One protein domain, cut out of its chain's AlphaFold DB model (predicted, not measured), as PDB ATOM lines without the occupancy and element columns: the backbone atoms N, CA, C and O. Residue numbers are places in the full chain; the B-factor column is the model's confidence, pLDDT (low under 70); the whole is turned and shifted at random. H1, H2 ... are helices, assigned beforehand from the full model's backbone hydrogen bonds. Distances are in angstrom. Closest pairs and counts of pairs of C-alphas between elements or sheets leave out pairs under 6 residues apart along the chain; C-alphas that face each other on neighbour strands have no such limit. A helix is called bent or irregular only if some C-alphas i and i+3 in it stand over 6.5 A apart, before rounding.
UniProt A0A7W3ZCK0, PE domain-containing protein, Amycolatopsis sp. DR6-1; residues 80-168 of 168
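Overview. This is residues 80 to 168 of the 168 residues of the protein "PE domain-containing protein" of Amycolatopsis sp. DR6-1 (UniProt A0A7W3ZCK0). One very long straight helix, H2, makes the long axis of a rod, and H1 folds alongside it to make a long helical hairpin. At the far end of H2 from the H1 to H2 link, the short helix H3 folds back on it, on the side opposite to H1. The printed part has 89 residues with three named helices, in the order H1, H2, H3, and no named strand; its class is all helix. It is extended, with a radius of gyration of the C-alphas of 21.3 A and spans of 68 by 32 by 12 A.

Along the chain. H1 covers residues 80 to 100, from C-alpha 80 at (217.753, 154.647, 236.874), and is 29.3 A long. It is neither bent nor irregular, but only just: C-alphas 86 and 89 are 6.4 A apart. H2 covers residues 109 to 151, 63.0 A from C-alpha 109 at (215.383, 180.894, 197.407) to C-alpha 151. H3 covers residues 155 to 161, 9.8 A long, and ends with C-alpha 161 at (203.466, 165.401, 249.255).

Arrangement. H1 and H2 form a helical hairpin: they touch, at a shallow tilt of 17 degrees, opposite ways. Their closest C-alphas are those of Ala 96 and Asn 126, 6.0 A apart. H2 and H3 are a second helical hairpin, at a shallow tilt of 16 degrees, opposite ways. H2 touches H3 with residues 146 to 150 alone; the closest C-alphas, of Ala 149 and Ala 157, are 5.8 A apart. H1 and H3 are apart. In H2 and H3 every O i to N i+4 pair is within hydrogen-bond range; in H1, 15 of 17 are.

Size, cuts and confidence. The two C-alphas farthest apart, of Asp 108 and Asp 168, are 69.7 A apart. The printed part has no cut, and residue 168 is the chain's last. The link from H1 to H2 is short and that from H2 to H3 tight. The mean pLDDT of the printed part is 76.7; 29 residues are under 70, among them residues 99 to 107, 110 to 115 and 164 to 168.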
ATOM      1  N   GLN A  80     218.071 154.952 238.275       88.31
ATOM      2  CA  GLN A  80     217.753 154.647 236.874       88.31
ATOM      3  C   GLN A  80     217.332 155.895 236.088       88.31
ATOM      4  O   GLN A  80     217.729 156.060 234.936       88.31
ATOM      5  N   LEU A  81     216.535 156.774 236.698       89.19
ATOM      6  CA  LEU A  81     216.099 158.015 236.062       89.19
ATOM      7  C   LEU A  81     217.249 159.025 235.928       89.19
ATOM      8  O   LEU A  81     217.357 159.676 234.889       89.19
ATOM      9  N   GLU A  82     218.114 159.132 236.938       89.94
ATOM     10  CA  GLU A  82     219.335 159.950 236.893       89.94
ATOM     11  C   GLU A  82     220.309 159.451 235.819       89.94
ATOM     12  O   GLU A  82     220.773 160.243 235.002       89.94
ATOM     13  N   ASP A  83     220.535 158.140 235.728       88.69
ATOM     14  CA  ASP A  83     221.386 157.538 234.697       88.69
ATOM     15  C   ASP A  83     220.836 157.813 233.286       88.69
ATOM     16  O   ASP A  83     221.601 158.099 232.357       88.69
ATOM     17  N   SER A  84     219.512 157.757 233.096       81.50
ATOM     18  CA  SER A  84     218.876 158.135 231.828       81.50
ATOM     19  C   SER A  84     219.072 159.621 231.511       81.50
ATOM     20  O   SER A  84     219.403 159.957 230.370       81.50
ATOM     21  N   LEU A  85     218.901 160.509 232.497       83.44
ATOM     22  CA  LEU A  85     219.147 161.953 232.367       83.44
ATOM     23  C   LEU A  85     220.595 162.248 231.948       83.44
ATOM     24  O   LEU A  85     220.824 162.970 230.970       83.44
ATOM     25  N   ASP A  86     221.558 161.631 232.622       82.88
ATOM     26  CA  ASP A  86     222.982 161.885 232.405       82.88
ATOM     27  C   ASP A  86     223.503 161.302 231.085       82.88
ATOM     28  O   ASP A  86     224.394 161.885 230.462       82.88
ATOM     29  N   ASN A  87     222.935 160.192 230.605       80.69
ATOM     30  CA  ASN A  87     223.399 159.532 229.384       80.69
ATOM     31  C   ASN A  87     222.569 159.900 228.147       80.69
ATOM     32  O   ASN A  87     223.088 160.452 227.170       80.69
ATOM     33  N   GLU A  88     221.276 159.579 228.153       73.19
ATOM     34  CA  GLU A  88     220.431 159.642 226.957       73.19
ATOM     35  C   GLU A  88     220.080 161.086 226.601       73.19
ATOM     36  O   GLU A  88     220.227 161.504 225.445       73.19
ATOM     37  N   TYR A  89     219.697 161.882 227.599       72.69
ATOM     38  CA  TYR A  89     219.315 163.276 227.381       72.69
ATOM     39  C   TYR A  89     220.523 164.181 227.138       72.69
ATOM     40  O   TYR A  89     220.457 165.068 226.281       72.69
ATOM     41  N   SER A  90     221.660 163.919 227.789       70.94
ATOM     42  CA  SER A  90     222.935 164.586 227.483       70.94
ATOM     43  C   SER A  90     223.352 164.387 226.019       70.94
ATOM     44  O   SER A  90     223.712 165.340 225.308       70.94
ATOM     45  N   ARG A  91     223.209 163.159 225.505       71.12
ATOM     46  CA  ARG A  91     223.470 162.843 224.096       71.12
ATOM     47  C   ARG A  91     222.469 163.519 223.159       71.12
ATOM     48  O   ARG A  91     222.887 164.108 222.161       71.12
ATOM     49  N   ALA A  92     221.176 163.479 223.480       67.81
ATOM     50  CA  ALA A  92     220.137 164.137 222.686       67.81
ATOM     51  C   ALA A  92     220.366 165.655 222.595       67.81
ATOM     52  O   ALA A  92     220.292 166.231 221.509       67.81
ATOM     53  N   ARG A  93     220.751 166.293 223.707       68.62
ATOM     54  CA  ARG A  93     221.095 167.720 223.761       68.62
ATOM     55  C   ARG A  93     222.320 168.051 222.911       68.62
ATOM     56  O   ARG A  93     222.318 169.052 222.202       68.62
ATOM     57  N   THR A  94     223.339 167.197 222.933       73.06
ATOM     58  CA  THR A  94     224.538 167.360 222.095       73.06
ATOM     59  C   THR A  94     224.190 167.322 220.606       73.06
ATOM     60  O   THR A  94     224.610 168.198 219.853       73.06
ATOM     61  N   ILE A  95     223.375 166.351 220.183       67.88
ATOM     62  CA  ILE A  95     222.922 166.228 218.789       67.88
ATOM     63  C   ILE A  95     222.090 167.450 218.385       67.88
ATOM     64  O   ILE A  95     222.288 168.010 217.309       67.88
ATOM     65  N   ALA A  96     221.189 167.905 219.252       66.19
ATOM     66  CA  ALA A  96     220.323 169.038 218.955       66.19
ATOM     67  C   ALA A  96     221.097 170.370 218.833       66.19
ATOM     68  O   ALA A  96     220.758 171.197 217.983       66.19
ATOM     69  N   ILE A  97     222.183 170.543 219.599       69.06
ATOM     70  CA  ILE A  97     223.136 171.656 219.435       69.06
ATOM     71  C   ILE A  97     223.877 171.548 218.096       69.06
ATOM     72  O   ILE A  97     223.996 172.547 217.390       69.06
ATOM     73  N   GLN A  98     224.350 170.354 217.719       70.38
ATOM     74  CA  GLN A  98     225.034 170.140 216.437       70.38
ATOM     75  C   GLN A  98     224.125 170.469 215.247       70.38
ATOM     76  O   GLN A  98     224.559 171.139 214.316       70.38
ATOM     77  N   PHE A  99     222.852 170.069 215.301       65.31
ATOM     78  CA  PHE A  99     221.867 170.410 214.272       65.31
ATOM     79  C   PHE A  99     221.592 171.914 214.183       65.31
ATOM     80  O   PHE A  99     221.433 172.426 213.080       65.31
ATOM     81  N   ALA A 100     221.582 172.637 215.309       64.56
ATOM     82  CA  ALA A 100     221.398 174.091 215.321       64.56
ATOM     83  C   ALA A 100     222.603 174.859 214.745       64.56
ATOM     84  O   ALA A 100     222.484 176.032 214.403       64.56
ATOM     85  N   GLN A 101     223.766 174.211 214.652       67.75
ATOM     86  CA  GLN A 101     224.999 174.789 214.113       67.75
ATOM     87  C   GLN A 101     225.200 174.503 212.619       67.75
ATOM     88  O   GLN A 101     226.133 175.043 212.020       67.75
ATOM     89  N   LEU A 102     224.355 173.670 212.000       63.59
ATOM     90  CA  LEU A 102     224.418 173.412 210.565       63.59
ATOM     91  C   LEU A 102     223.970 174.669 209.806       63.59
ATOM     92  O   LEU A 102     222.787 174.979 209.720       63.59
ATOM     93  N   GLY A 103     224.943 175.410 209.274       58.19
ATOM     94  CA  GLY A 103     224.693 176.593 208.457       58.19
ATOM     95  C   GLY A 103     223.977 176.269 207.141       58.19
ATOM     96  O   GLY A 103     223.998 175.142 206.645       58.19
ATOM     97  N   GLN A 104     223.356 177.289 206.552       63.19
ATOM     98  CA  GLN A 104     222.650 177.173 205.280       63.19
ATOM     99  C   GLN A 104     223.618 176.770 204.138       63.19
ATOM    100  O   GLN A 104     224.606 177.471 203.914       63.19
ATOM    101  N   PRO A 105     223.344 175.687 203.376       61.50
ATOM    102  CA  PRO A 105     224.280 175.153 202.379       61.50
ATOM    103  C   PRO A 105     224.369 175.972 201.075       61.50
ATOM    104  O   PRO A 105     225.217 175.687 200.234       61.50
ATOM    105  N   GLY A 106     223.522 176.988 200.887       62.53
ATOM    106  CA  GLY A 106     223.511 177.843 199.695       62.53
ATOM    107  C   GLY A 106     222.456 178.948 199.772       62.53
ATOM    108  O   GLY A 106     221.494 178.829 200.518       62.53
ATOM    109  N   SER A 107     222.625 180.042 199.026       67.69
ATOM    110  CA  SER A 107     221.813 181.266 199.163       67.69
ATOM    111  C   SER A 107     220.624 181.376 198.199       67.69
ATOM    112  O   SER A 107     220.040 182.452 198.078       67.69
ATOM    113  N   ASP A 108     220.270 180.314 197.471       73.81
ATOM    114  CA  ASP A 108     219.101 180.342 196.587       73.81
ATOM    115  C   ASP A 108     217.783 180.306 197.384       73.81
ATOM    116  O   ASP A 108     217.736 179.931 198.561       73.81
ATOM    117  N   THR A 109     216.690 180.735 196.751       70.00
ATOM    118  CA  THR A 109     215.383 180.894 197.407       70.00
ATOM    119  C   THR A 109     214.834 179.579 197.963       70.00
ATOM    120  O   THR A 109     214.221 179.582 199.033       70.00
ATOM    121  N   VAL A 110     215.063 178.456 197.273       64.69
ATOM    122  CA  VAL A 110     214.574 177.133 197.693       64.69
ATOM    123  C   VAL A 110     215.373 176.651 198.899       64.69
ATOM    124  O   VAL A 110     214.781 176.283 199.915       64.69
ATOM    125  N   THR A 111     216.698 176.756 198.837       65.31
ATOM    126  CA  THR A 111     217.586 176.427 199.958       65.31
ATOM    127  C   THR A 111     217.317 177.319 201.168       65.31
ATOM    128  O   THR A 111     217.275 176.831 202.291       65.31
ATOM    129  N   THR A 112     217.013 178.603 200.963       68.38
ATOM    130  CA  THR A 112     216.653 179.531 202.050       68.38
ATOM    131  C   THR A 112     215.343 179.148 202.733       68.38
ATOM    132  O   THR A 112     215.244 179.199 203.960       68.38
ATOM    133  N   ALA A 113     214.318 178.776 201.965       67.12
ATOM    134  CA  ALA A 113     213.044 178.336 202.526       67.12
ATOM    135  C   ALA A 113     213.194 177.012 203.292       67.12
ATOM    136  O   ALA A 113     212.658 176.879 204.394       67.12
ATOM    137  N   TYR A 114     213.967 176.072 202.741       66.19
ATOM    138  CA  TYR A 114     214.283 174.804 203.390       66.19
ATOM    139  C   TYR A 114     215.069 175.006 204.694       66.19
ATOM    140  O   TYR A 114     214.653 174.494 205.731       66.19
ATOM    141  N   SER A 115     216.136 175.811 204.683       68.19
ATOM    142  CA  SER A 115     216.930 176.111 205.882       68.19
ATOM    143  C   SER A 115     216.095 176.766 206.979       68.19
ATOM    144  O   SER A 115     216.135 176.315 208.115       68.19
ATOM    145  N   LYS A 116     215.220 177.724 206.644       71.31
ATOM    146  CA  LYS A 116     214.299 178.319 207.630       71.31
ATOM    147  C   LYS A 116     213.334 177.303 208.244       71.31
ATOM    148  O   LYS A 116     212.976 177.432 209.415       71.31
ATOM    149  N   ALA A 117     212.858 176.331 207.466       69.38
ATOM    150  CA  ALA A 117     212.001 175.267 207.982       69.38
ATOM    151  C   ALA A 117     212.786 174.313 208.898       69.38
ATOM    152  O   ALA A 117     212.290 173.954 209.966       69.38
ATOM    153  N   ALA A 118     214.019 173.968 208.518       67.50
ATOM    154  CA  ALA A 118     214.925 173.164 209.333       67.50
ATOM    155  C   ALA A 118     215.265 173.857 210.664       67.50
ATOM    156  O   ALA A 118     215.142 173.231 211.712       67.50
ATOM    157  N   ASP A 119     215.571 175.157 210.658       71.00
ATOM    158  CA  ASP A 119     215.857 175.938 211.871       71.00
ATOM    159  C   ASP A 119     214.676 175.936 212.849       71.00
ATOM    160  O   ASP A 119     214.849 175.761 214.059       71.00
ATOM    161  N   ARG A 120     213.450 176.093 212.330       72.75
ATOM    162  CA  ARG A 120     212.223 176.027 213.138       72.75
ATOM    163  C   ARG A 120     212.030 174.645 213.751       72.75
ATOM    164  O   ARG A 120     211.737 174.553 214.940       72.75
ATOM    165  N   ALA A 121     212.211 173.585 212.964       67.75
ATOM    166  CA  ALA A 121     212.095 172.212 213.448       67.75
ATOM    167  C   ALA A 121     213.155 171.897 214.516       67.75
ATOM    168  O   ALA A 121     212.825 171.352 215.568       67.75
ATOM    169  N   THR A 122     214.403 172.313 214.297       68.44
ATOM    170  CA  THR A 122     215.497 172.160 215.263       68.44
ATOM    171  C   THR A 122     215.233 172.948 216.544       68.44
ATOM    172  O   THR A 122     215.484 172.440 217.636       68.44
ATOM    173  N   THR A 123     214.690 174.163 216.445       72.81
ATOM    174  CA  THR A 123     214.304 174.966 217.617       72.81
ATOM    175  C   THR A 123     213.218 174.259 218.426       72.81
ATOM    176  O   THR A 123     213.397 174.040 219.621       72.81
ATOM    177  N   ALA A 124     212.141 173.815 217.772       71.56
ATOM    178  CA  ALA A 124     211.049 173.102 218.434       71.56
ATOM    179  C   ALA A 124     211.524 171.792 219.092       71.56
ATOM    180  O   ALA A 124     211.127 171.474 220.213       71.56
ATOM    181  N   TYR A 125     212.420 171.051 218.434       72.81
ATOM    182  CA  TYR A 125     213.001 169.832 218.993       72.81
ATOM    183  C   TYR A 125     213.883 170.114 220.218       72.81
ATOM    184  O   TYR A 125     213.781 169.414 221.225       72.81
ATOM    185  N   ASN A 126     214.700 171.172 220.181       74.88
ATOM    186  CA  ASN A 126     215.491 171.609 221.335       74.88
ATOM    187  C   ASN A 126     214.604 172.023 222.521       74.88
ATOM    188  O   ASN A 126     214.903 171.676 223.664       74.88
ATOM    189  N   GLU A 127     213.510 172.741 222.266       76.12
ATOM    190  CA  GLU A 127     212.552 173.135 223.306       76.12
ATOM    191  C   GLU A 127     211.840 171.930 223.923       76.12
ATOM    192  O   GLU A 127     211.706 171.864 225.146       76.12
ATOM    193  N   PHE A 128     211.450 170.952 223.102       79.00
ATOM    194  CA  PHE A 128     210.880 169.690 223.567       79.00
ATOM    195  C   PHE A 128     211.864 168.898 224.437       79.00
ATOM    196  O   PHE A 128     211.495 168.431 225.518       79.00
ATOM    197  N   LEU A 129     213.122 168.770 224.002       79.19
ATOM    198  CA  LEU A 129     214.154 168.085 224.782       79.19
ATOM    199  C   LEU A 129     214.394 168.780 226.121       79.19
ATOM    200  O   LEU A 129     214.417 168.107 227.148       79.19
ATOM    201  N   ARG A 130     214.505 170.115 226.131       80.12
ATOM    202  CA  ARG A 130     214.630 170.890 227.374       80.12
ATOM    203  C   ARG A 130     213.444 170.636 228.301       80.12
ATOM    204  O   ARG A 130     213.653 170.296 229.457       80.12
ATOM    205  N   GLY A 131     212.219 170.732 227.784       81.25
ATOM    206  CA  GLY A 131     211.016 170.471 228.572       81.25
ATOM    207  C   GLY A 131     210.967 169.051 229.137       81.25
ATOM    208  O   GLY A 131     210.555 168.850 230.274       81.25
ATOM    209  N   THR A 132     211.443 168.061 228.385       81.12
ATOM    210  CA  THR A 132     211.500 166.672 228.859       81.12
ATOM    211  C   THR A 132     212.520 166.496 229.985       81.12
ATOM    212  O   THR A 132     212.220 165.822 230.970       81.12
ATOM    213  N   VAL A 133     213.690 167.136 229.883       85.12
ATOM    214  CA  VAL A 133     214.690 167.145 230.963       85.12
ATOM    215  C   VAL A 133     214.130 167.826 232.209       85.12
ATOM    216  O   VAL A 133     214.160 167.224 233.275       85.12
ATOM    217  N   ASP A 134     213.549 169.022 232.077       84.44
ATOM    218  CA  ASP A 134     212.966 169.763 233.205       84.44
ATOM    219  C   ASP A 134     211.849 168.954 233.897       84.44
ATOM    220  O   ASP A 134     211.722 168.942 235.125       84.44
ATOM    221  N   TYR A 135     211.035 168.244 233.108       87.69
ATOM    222  CA  TYR A 135     210.010 167.339 233.619       87.69
ATOM    223  C   TYR A 135     210.627 166.199 234.435       87.69
ATOM    224  O   TYR A 135     210.242 165.993 235.586       87.69
ATOM    225  N   LEU A 136     211.581 165.462 233.867       87.12
ATOM    226  CA  LEU A 136     212.165 164.294 234.525       87.12
ATOM    227  C   LEU A 136     212.989 164.673 235.756       87.12
ATOM    228  O   LEU A 136     212.869 164.009 236.782       87.12
ATOM    229  N   ASP A 137     213.751 165.763 235.693       89.12
ATOM    230  CA  ASP A 137     214.519 166.275 236.830       89.12
ATOM    231  C   ASP A 137     213.598 166.632 238.007       89.12
ATOM    232  O   ASP A 137     213.780 166.155 239.128       89.12
ATOM    233  N   SER A 138     212.514 167.371 237.747       89.31
ATOM    234  CA  SER A 138     211.537 167.711 238.791       89.31
ATOM    235  C   SER A 138     210.789 166.495 239.355       89.31
ATOM    236  O   SER A 138     210.449 166.468 240.546       89.31
ATOM    237  N   TYR A 139     210.552 165.473 238.527       91.38
ATOM    238  CA  TYR A 139     209.982 164.197 238.954       91.38
ATOM    239  C   TYR A 139     210.942 163.482 239.916       91.38
ATOM    240  O   TYR A 139     210.554 163.147 241.037       91.38
ATOM    241  N   VAL A 140     212.214 163.332 239.528       92.38
ATOM    242  CA  VAL A 140     213.278 162.726 240.348       92.38
ATOM    243  C   VAL A 140     213.467 163.480 241.660       92.38
ATOM    244  O   VAL A 140     213.512 162.861 242.726       92.38
ATOM    245  N   GLN A 141     213.520 164.812 241.619       95.31
ATOM    246  CA  GLN A 141     213.649 165.625 242.825       95.31
ATOM    247  C   GLN A 141     212.475 165.394 243.784       95.31
ATOM    248  O   GLN A 141     212.672 165.242 244.987       95.31
ATOM    249  N   THR A 142     211.261 165.267 243.254       94.12
ATOM    250  CA  THR A 142     210.083 164.969 244.075       94.12
ATOM    251  C   THR A 142     210.157 163.565 244.691       94.12
ATOM    252  O   THR A 142     209.791 163.392 245.854       94.12
ATOM    253  N   LEU A 143     210.684 162.561 243.977       93.12
ATOM    254  CA  LEU A 143     210.939 161.233 244.558       93.12
ATOM    255  C   LEU A 143     211.963 161.289 245.702       93.12
ATOM    256  O   LEU A 143     211.771 160.630 246.728       93.12
ATOM    257  N   LYS A 144     213.021 162.097 245.567       94.88
ATOM    258  CA  LYS A 144     214.013 162.329 246.636       94.88
ATOM    259  C   LYS A 144     213.390 162.993 247.863       94.88
ATOM    260  O   LYS A 144     213.722 162.616 248.992       94.88
ATOM    261  N   ASP A 145     212.475 163.937 247.657       94.44
ATOM    262  CA  ASP A 145     211.739 164.594 248.739       94.44
ATOM    263  C   ASP A 145     210.843 163.589 249.475       94.44
ATOM    264  O   ASP A 145     210.894 163.507 250.705       94.44
ATOM    265  N   ILE A 146     210.100 162.752 248.737       91.06
ATOM    266  CA  ILE A 146     209.295 161.654 249.300       91.06
ATOM    267  C   ILE A 146     210.183 160.714 250.113       91.06
ATOM    268  O   ILE A 146     209.896 160.447 251.282       91.06
ATOM    269  N   ARG A 147     211.290 160.247 249.530       93.00
ATOM    270  CA  ARG A 147     212.237 159.360 250.213       93.00
ATOM    271  C   ARG A 147     212.722 159.971 251.523       93.00
ATOM    272  O   ARG A 147     212.720 159.308 252.558       93.00
ATOM    273  N   THR A 148     213.133 161.232 251.477       94.06
ATOM    274  CA  THR A 148     213.639 161.962 252.641       94.06
ATOM    275  C   THR A 148     212.574 162.091 253.723       94.06
ATOM    276  O   THR A 148     212.881 161.866 254.894       94.06
ATOM    277  N   ALA A 149     211.333 162.403 253.348       92.69
ATOM    278  CA  ALA A 149     210.215 162.496 254.279       92.69
ATOM    279  C   ALA A 149     209.965 161.157 254.995       92.69
ATOM    280  O   ALA A 149     209.827 161.134 256.216       92.69
ATOM    281  N   TYR A 150     210.014 160.029 254.279       89.75
ATOM    282  CA  TYR A 150     209.870 158.703 254.890       89.75
ATOM    283  C   TYR A 150     211.031 158.304 255.792       89.75
ATOM    284  O   TYR A 150     210.800 157.833 256.903       89.75
ATOM    285  N   VAL A 151     212.273 158.504 255.347       91.06
ATOM    286  CA  VAL A 151     213.461 158.170 256.153       91.06
ATOM    287  C   VAL A 151     213.487 158.984 257.448       91.06
ATOM    288  O   VAL A 151     213.869 158.465 258.494       91.06
ATOM    289  N   LYS A 152     213.040 160.243 257.399       93.62
ATOM    290  CA  LYS A 152     212.911 161.110 258.579       93.62
ATOM    291  C   LYS A 152     211.638 160.873 259.392       93.62
ATOM    292  O   LYS A 152     211.502 161.484 260.445       93.62
ATOM    293  N   GLN A 153     210.720 160.028 258.913       88.75
ATOM    294  CA  GLN A 153     209.384 159.845 259.491       88.75
ATOM    295  C   GLN A 153     208.612 161.176 259.630       88.75
ATOM    296  O   GLN A 153     207.837 161.378 260.563       88.75
ATOM    297  N   ASP A 154     208.824 162.103 258.694       92.75
ATOM    298  CA  ASP A 154     208.168 163.410 258.669       92.75
ATOM    299  C   ASP A 154     206.750 163.274 258.102       92.75
ATOM    300  O   ASP A 154     206.499 163.432 256.904       92.75
ATOM    301  N   HIS A 155     205.809 162.943 258.983       86.81
ATOM    302  CA  HIS A 155     204.409 162.738 258.618       86.81
ATOM    303  C   HIS A 155     203.765 163.973 257.974       86.81
ATOM    304  O   HIS A 155     202.964 163.822 257.054       86.81
ATOM    305  N   ALA A 156     204.146 165.186 258.391       88.69
ATOM    306  CA  ALA A 156     203.606 166.414 257.813       88.69
ATOM    307  C   ALA A 156     204.077 166.605 256.363       88.69
ATOM    308  O   ALA A 156     203.274 166.941 255.489       88.69
ATOM    309  N   ALA A 157     205.358 166.344 256.088       89.06
ATOM    310  CA  ALA A 157     205.886 166.368 254.727       89.06
ATOM    311  C   ALA A 157     205.264 165.270 253.851       89.06
ATOM    312  O   ALA A 157     204.893 165.542 252.710       89.06
ATOM    313  N   ILE A 158     205.090 164.054 254.382       88.56
ATOM    314  CA  ILE A 158     204.423 162.946 253.674       88.56
ATOM    315  C   ILE A 158     202.995 163.342 253.276       88.56
ATOM    316  O   ILE A 158     202.617 163.176 252.114       88.56
ATOM    317  N   ASP A 159     202.216 163.902 254.202       87.56
ATOM    318  CA  ASP A 159     200.834 164.313 253.938       87.56
ATOM    319  C   ASP A 159     200.758 165.458 252.917       87.56
ATOM    320  O   ASP A 159     199.902 165.438 252.024       87.56
ATOM    321  N   ALA A 160     201.681 166.422 252.993       88.12
ATOM    322  CA  ALA A 160     201.788 167.507 252.021       88.12
ATOM    323  C   ALA A 160     202.139 166.991 250.614       88.12
ATOM    324  O   ALA A 160     201.560 167.445 249.625       88.12
ATOM    325  N   LEU A 161     203.052 166.019 250.517       88.00
ATOM    326  CA  LEU A 161     203.466 165.401 249.255       88.00
ATOM    327  C   LEU A 161     202.362 164.541 248.626       88.00
ATOM    328  O   LEU A 161     202.271 164.486 247.404       88.00
ATOM    329  N   ARG A 162     201.482 163.934 249.431       84.12
ATOM    330  CA  ARG A 162     200.283 163.228 248.938       84.12
ATOM    331  C   ARG A 162     199.185 164.164 248.436       84.12
ATOM    332  O   ARG A 162     198.238 163.705 247.806       84.12
ATOM    333  N   GLY A 163     199.261 165.458 248.748       75.12
ATOM    334  CA  GLY A 163     198.178 166.399 248.468       75.12
ATOM    335  C   GLY A 163     196.954 166.213 249.373       75.12
ATOM    336  O   GLY A 163     195.925 166.847 249.144       75.12
ATOM    337  N   THR A 164     197.056 165.397 250.427       58.03
ATOM    338  CA  THR A 164     196.052 165.297 251.491       58.03
ATOM    339  C   THR A 164     196.132 166.535 252.374       58.03
ATOM    340  O   THR A 164     196.664 166.515 253.480       58.03
ATOM    341  N   ARG A 165     195.581 167.652 251.899       44.06
ATOM    342  CA  ARG A 165     195.159 168.713 252.811       44.06
ATOM    343  C   ARG A 165     193.955 168.150 253.571       44.06
ATOM    344  O   ARG A 165     192.913 167.928 252.958       44.06
ATOM    345  N   LYS A 166     194.110 167.864 254.870       37.69
ATOM    346  CA  LYS A 166     192.956 167.630 255.751       37.69
ATOM    347  C   LYS A 166     192.030 168.831 255.579       37.69
ATOM    348  O   LYS A 166     192.447 169.966 255.797       37.69
ATOM    349  N   VAL A 167     190.837 168.579 255.061       36.22
ATOM    350  CA  VAL A 167     189.750 169.547 255.115       36.22
ATOM    351  C   VAL A 167     189.230 169.423 256.542       36.22
ATOM    352  O   VAL A 167     188.729 168.356 256.898       36.22
ATOM    353  N   ASP A 168     189.503 170.439 257.359       34.72
ATOM    354  CA  ASP A 168     188.911 170.589 258.695       34.72
ATOM    355  C   ASP A 168     187.385 170.756 258.605       34.72
ATOM    356  O   ASP A 168     186.909 171.370 257.617       34.72
TER     357      ASP A 168